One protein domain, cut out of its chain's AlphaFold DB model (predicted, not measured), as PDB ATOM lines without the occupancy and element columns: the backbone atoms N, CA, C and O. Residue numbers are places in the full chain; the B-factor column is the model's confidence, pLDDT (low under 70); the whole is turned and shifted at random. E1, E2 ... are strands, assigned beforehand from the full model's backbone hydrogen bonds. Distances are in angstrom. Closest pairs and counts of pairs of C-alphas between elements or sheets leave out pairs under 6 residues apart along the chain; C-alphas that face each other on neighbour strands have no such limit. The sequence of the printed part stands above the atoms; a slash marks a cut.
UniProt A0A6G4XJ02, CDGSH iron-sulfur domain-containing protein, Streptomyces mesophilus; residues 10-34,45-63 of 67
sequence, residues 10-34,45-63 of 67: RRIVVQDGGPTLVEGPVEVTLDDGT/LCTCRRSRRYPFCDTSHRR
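What this domain is: This is residues 10 to 34 and 45 to 63 of the 67 residues of the protein "CDGSH iron-sulfur domain-containing protein" of Streptomyces mesophilus (UniProt A0A6G4XJ02). Little regular structure is seen here: a small hairpin of strands E1 and E2 lies along one side, strand E3 turns off from its end, and a looped stretch without named elements, residues 45 to 63, winds through the rest. The printed part has 44 residues, 11 of them in three named strands, E1, E2 and E3 in that order, with no named helix; the class is all strand. The two-stranded sheet, E1 - E2, is antiparallel. The whole is only just compact, close to loose, with a radius of gyration of the C-alphas of 10.7 A, and flat, spanning 28 by 25 by 14 A.

How they stand to each other: E1, residues 12 to 14, and E2, residues 20 to 23, form a hairpin, antiparallel at 167 degrees. N 13 and O 21 are within hydrogen-bond range at 2.8 A. E3, residues 26 to 29, pairs with no named strand. E2 and E3 meet only through their link; E1 and E3 are apart.

Where its parts are: E1 begins at C-alpha 12 (268.423, 283.960, 139.447) and is 6.5 A long. E2 and E3 are each 10.0 A long, and E3 ends at C-alpha 29 (274.509, 275.059, 126.762).

The domain as a whole: The C-alphas farthest apart, of Gly 33 and Arg 63, are 30.0 A apart. Residues 35 to 44 are not printed; C-alphas 34 and 45 are 14.9 A apart across this cut. Both links between strands are tight. No printed residue is under 70 in pLDDT.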
ATOM      1  N   ARG A  10     274.357 281.484 143.284       90.31
ATOM      2  CA  ARG A  10     274.117 282.401 142.167       90.31
ATOM      3  C   ARG A  10     272.667 282.842 142.166       90.31
ATOM      4  O   ARG A  10     271.751 282.016 142.221       90.31
ATOM      5  N   ARG A  11     272.449 284.150 142.108       94.50
ATOM      6  CA  ARG A  11     271.101 284.702 142.048       94.50
ATOM      7  C   ARG A  11     270.500 284.500 140.661       94.50
ATOM      8  O   ARG A  11     271.098 284.860 139.651       94.50
ATOM      9  N   ILE A  12     269.268 284.003 140.640       97.50
ATOM     10  CA  ILE A  12     268.423 283.960 139.447       97.50
ATOM     11  C   ILE A  12     267.141 284.737 139.745       97.50
ATOM     12  O   ILE A  12     266.508 284.529 140.779       97.50
ATOM     13  N   VAL A  13     266.761 285.647 138.851       97.69
ATOM     14  CA  VAL A  13     265.502 286.396 138.919       97.69
ATOM     15  C   VAL A  13     264.695 286.099 137.667       97.69
ATOM     16  O   VAL A  13     265.102 286.440 136.558       97.69
ATOM     17  N   VAL A  14     263.538 285.476 137.850       96.88
ATOM     18  CA  VAL A  14     262.582 285.216 136.772       96.88
ATOM     19  C   VAL A  14     261.627 286.401 136.685       96.88
ATOM     20  O   VAL A  14     261.050 286.805 137.694       96.88
ATOM     21  N   GLN A  15     261.482 286.977 135.494       90.50
ATOM     22  CA  GLN A  15     260.565 288.086 135.239       90.50
ATOM     23  C   GLN A  15     259.387 287.595 134.402       90.50
ATOM     24  O   GLN A  15     259.590 286.983 133.352       90.50
ATOM     25  N   ASP A  16     258.163 287.900 134.831       92.06
ATOM     26  CA  ASP A  16     256.989 287.629 134.003       92.06
ATOM     27  C   ASP A  16     257.042 288.461 132.711       92.06
ATOM     28  O   ASP A  16     257.371 289.649 132.725       92.06
ATOM     29  N   GLY A  17     256.808 287.811 131.569       91.06
ATOM     30  CA  GLY A  17     256.932 288.416 130.236       91.06
ATOM     31  C   GLY A  17     258.337 288.915 129.844       91.06
ATOM     32  O   GLY A  17     258.494 289.487 128.759       91.06
ATOM     33  N   GLY A  18     259.351 288.706 130.688       94.44
ATOM     34  CA  GLY A  18     260.709 289.228 130.541       94.44
ATOM     35  C   GLY A  18     261.786 288.137 130.524       94.44
ATOM     36  O   GLY A  18     261.479 286.943 130.559       94.44
ATOM     37  N   PRO A  19     263.066 288.525 130.414       97.88
ATOM     38  CA  PRO A  19     264.175 287.586 130.495       97.88
ATOM     39  C   PRO A  19     264.367 287.039 131.916       97.88
ATOM     40  O   PRO A  19     263.962 287.653 132.903       97.88
ATOM     41  N   THR A  20     265.076 285.919 132.017       98.25
ATOM     42  CA  THR A  20     265.619 285.442 133.293       98.25
ATOM     43  C   THR A  20     266.971 286.106 133.522       98.25
ATOM     44  O   THR A  20     267.875 285.952 132.703       98.25
ATOM     45  N   LEU A  21     267.123 286.851 134.614       98.19
ATOM     46  CA  LEU A  21     268.395 287.464 134.992       98.19
ATOM     47  C   LEU A  21     269.203 286.473 135.826       98.19
ATOM     48  O   LEU A  21     268.704 285.973 136.831       98.19
ATOM     49  N   VAL A  22     270.440 286.212 135.422       97.81
ATOM     50  CA  VAL A  22     271.362 285.293 136.092       97.81
ATOM     51  C   VAL A  22     272.606 286.064 136.508       97.81
ATOM     52  O   VAL A  22     273.192 286.790 135.704       97.81
ATOM     53  N   GLU A  23     273.003 285.918 137.764       97.38
ATOM     54  CA  GLU A  23     274.293 286.391 138.254       97.38
ATOM     55  C   GLU A  23     275.422 285.619 137.567       97.38
ATOM     56  O   GLU A  23     275.481 284.391 137.646       97.38
ATOM     57  N   GLY A  24     276.292 286.348 136.874       95.38
ATOM     58  CA  GLY A  24     277.388 285.764 136.116       95.38
ATOM     59  C   GLY A  24     278.734 285.771 136.847       95.38
ATOM     60  O   GLY A  24     278.819 286.186 138.007       95.38
ATOM     61  N   PRO A  25     279.805 285.319 136.174       96.50
ATOM     62  CA  PRO A  25     279.832 284.851 134.780       96.50
ATOM     63  C   PRO A  25     279.043 283.547 134.575       96.50
ATOM     64  O   PRO A  25     278.856 282.781 135.520       96.50
ATOM     65  N   VAL A  26     278.572 283.302 133.349       96.69
ATOM     66  CA  VAL A  26     277.789 282.100 133.007       96.69
ATOM     67  C   VAL A  26     278.307 281.411 131.749       96.69
ATOM     68  O   VAL A  26     278.725 282.059 130.788       96.69
ATOM     69  N   GLU A  27     278.183 280.090 131.745       97.94
ATOM     70  CA  GLU A  27     278.240 279.237 130.562       97.94
ATOM     71  C   GLU A  27     276.823 278.717 130.284       97.94
ATOM     72  O   GLU A  27     276.106 278.333 131.211       97.94
ATOM     73  N   VAL A  28     276.387 278.761 129.024       97.62
ATOM     74  CA  VAL A  28     275.037 278.367 128.607       97.62
ATOM     75  C   VAL A  28     275.139 277.337 127.497       97.62
ATOM     76  O   VAL A  28     275.619 277.659 126.411       97.62
ATOM     77  N   THR A  29     274.634 276.133 127.754       98.12
ATOM     78  CA  THR A  29     274.509 275.059 126.762       98.12
ATOM     79  C   THR A  29     273.084 275.008 126.216       98.12
ATOM     80  O   THR A  29     272.114 275.044 126.978       98.12
ATOM     81  N   LEU A  30     272.962 274.952 124.894       96.19
ATOM     82  CA  LEU A  30     271.698 274.819 124.172       96.19
ATOM     83  C   LEU A  30     271.359 273.349 123.896       96.19
ATOM     84  O   LEU A  30     272.170 272.449 124.100       96.19
ATOM     85  N   ASP A  31     270.139 273.110 123.424       94.81
ATOM     86  CA  ASP A  31     269.640 271.785 123.048       94.81
ATOM     87  C   ASP A  31     270.370 271.180 121.840       94.81
ATOM     88  O   ASP A  31     270.520 269.963 121.765       94.81
ATOM     89  N   ASP A  32     270.874 272.019 120.935       95.62
ATOM     90  CA  ASP A  32     271.726 271.611 119.812       95.62
ATOM     91  C   ASP A  32     273.185 271.303 120.209       95.62
ATOM     92  O   ASP A  32     273.996 270.936 119.358       95.62
ATOM     93  N   GLY A  33     273.525 271.433 121.497       97.31
ATOM     94  CA  GLY A  33     274.870 271.222 122.030       97.31
ATOM     95  C   GLY A  33     275.798 272.435 121.921       97.31
ATOM     96  O   GLY A  33     276.933 272.367 122.389       97.31
ATOM     97  N   THR A  34     275.346 273.556 121.351       97.06
ATOM     98  CA  THR A  34     276.133 274.794 121.299       97.06
ATOM     99  C   THR A  34     276.308 275.367 122.700       97.06
ATOM    100  O   THR A  34     275.332 275.556 123.429       97.06
ATOM    101  N   LEU A  45     268.926 286.016 130.114       98.12
ATOM    102  CA  LEU A  45     268.575 284.887 129.258       98.12
ATOM    103  C   LEU A  45     267.189 285.077 128.643       98.12
ATOM    104  O   LEU A  45     266.218 285.450 129.304       98.12
ATOM    105  N   CYS A  46     267.101 284.824 127.344       97.56
ATOM    106  CA  CYS A  46     265.878 284.946 126.575       97.56
ATOM    107  C   CYS A  46     264.932 283.778 126.872       97.56
ATOM    108  O   CYS A  46     265.208 282.635 126.527       97.56
ATOM    109  N   THR A  47     263.762 284.092 127.415       96.31
ATOM    110  CA  THR A  47     262.657 283.141 127.623       96.31
ATOM    111  C   THR A  47     261.651 283.160 126.468       96.31
ATOM    112  O   THR A  47     260.913 282.207 126.252       96.31
ATOM    113  N   CYS A  48     261.628 284.241 125.679       95.44
ATOM    114  CA  CYS A  48     260.602 284.472 124.661       95.44
ATOM    115  C   CYS A  48     260.939 283.940 123.258       95.44
ATOM    116  O   CYS A  48     260.119 284.103 122.358       95.44
ATOM    117  N   ARG A  49     262.153 283.408 123.042       94.94
ATOM    118  CA  ARG A  49     262.677 282.900 121.750       94.94
ATOM    119  C   ARG A  49     262.665 283.899 120.572       94.94
ATOM    120  O   ARG A  49     262.984 283.525 119.453       94.94
ATOM    121  N   ARG A  50     262.363 285.184 120.808       95.25
ATOM    122  CA  ARG A  50     262.339 286.248 119.778       95.25
ATOM    123  C   ARG A  50     263.680 286.964 119.576       95.25
ATOM    124  O   ARG A  50     263.787 287.796 118.681       95.25
ATOM    125  N   SER A  51     264.668 286.694 120.431       96.44
ATOM    126  CA  SER A  51     265.978 287.348 120.362       96.44
ATOM    127  C   SER A  51     266.754 286.918 119.123       96.44
ATOM    128  O   SER A  51     266.853 285.727 118.836       96.44
ATOM    129  N   ARG A  52     267.380 287.876 118.438       96.25
ATOM    130  CA  ARG A  52     268.337 287.621 117.347       96.25
ATOM    131  C   ARG A  52     269.719 287.216 117.857       96.25
ATOM    132  O   ARG A  52     270.589 286.889 117.062       96.25
ATOM    133  N   ARG A  53     269.929 287.280 119.172       95.94
ATOM    134  CA  ARG A  53     271.170 286.913 119.868       95.94
ATOM    135  C   ARG A  53     270.933 285.776 120.858       95.94
ATOM    136  O   ARG A  53     271.558 285.745 121.915       95.94
ATOM    137  N   TYR A  54     269.969 284.904 120.559       96.31
ATOM    138  CA  TYR A  54     269.662 283.745 121.393       96.31
ATOM    139  C   TYR A  54     270.958 282.974 121.725       96.31
ATOM    140  O   TYR A  54     271.764 282.777 120.817       96.31
ATOM    141  N   PRO A  55     271.197 282.595 122.997       97.31
ATOM    142  CA  PRO A  55     270.271 282.601 124.142       97.31
ATOM    143  C   PRO A  55     270.132 283.923 124.904       97.31
ATOM    144  O   PRO A  55     269.294 284.017 125.801       97.31
ATOM    145  N   PHE A  56     270.895 284.963 124.582       98.00
ATOM    146  CA  PHE A  56     270.840 286.227 125.316       98.00
ATOM    147  C   PHE A  56     269.639 287.075 124.904       98.00
ATOM    148  O   PHE A  56     269.203 287.069 123.752       98.00
ATOM    149  N   CYS A  57     269.079 287.828 125.844       97.69
ATOM    150  CA  CYS A  57     267.995 288.755 125.568       97.69
ATOM    151  C   CYS A  57     268.517 290.030 124.890       97.69
ATOM    152  O   CYS A  57     269.431 290.682 125.386       97.69
ATOM    153  N   ASP A  58     267.880 290.430 123.791       96.88
ATOM    154  CA  ASP A  58     268.156 291.663 123.043       96.88
ATOM    155  C   ASP A  58     266.978 292.656 123.101       96.88
ATOM    156  O   ASP A  58     266.832 293.516 122.239       96.88
ATOM    157  N   THR A  59     266.117 292.524 124.117       95.56
ATOM    158  CA  THR A  59     264.856 293.269 124.317       95.56
ATOM    159  C   THR A  59     263.709 292.956 123.345       95.56
ATOM    160  O   THR A  59     262.618 293.497 123.524       95.56
ATOM    161  N   SER A  60     263.859 291.998 122.421       95.25
ATOM    162  CA  SER A  60     262.782 291.578 121.496       95.25
ATOM    163  C   SER A  60     261.527 290.999 122.176       95.25
ATOM    164  O   SER A  60     260.500 290.799 121.523       95.25
ATOM    165  N   HIS A  61     261.575 290.734 123.488       93.75
ATOM    166  CA  HIS A  61     260.408 290.324 124.276       93.75
ATOM    167  C   HIS A  61     259.358 291.439 124.400       93.75
ATOM    168  O   HIS A  61     258.162 291.143 124.498       93.75
ATOM    169  N   ARG A  62     259.784 292.709 124.360       92.06
ATOM    170  CA  ARG A  62     258.893 293.865 124.476       92.06
ATOM    171  C   ARG A  62     257.917 293.870 123.302       92.06
ATOM    172  O   ARG A  62     258.316 293.699 122.150       92.06
ATOM    173  N   ARG A  63     256.624 294.040 123.588       77.56
ATOM    174  CA  ARG A  63     255.631 294.281 122.533       77.56
ATOM    175  C   ARG A  63     256.008 295.586 121.834       77.56
ATOM    176  O   ARG A  63     256.291 296.579 122.498       77.56
TER     177      ARG A  63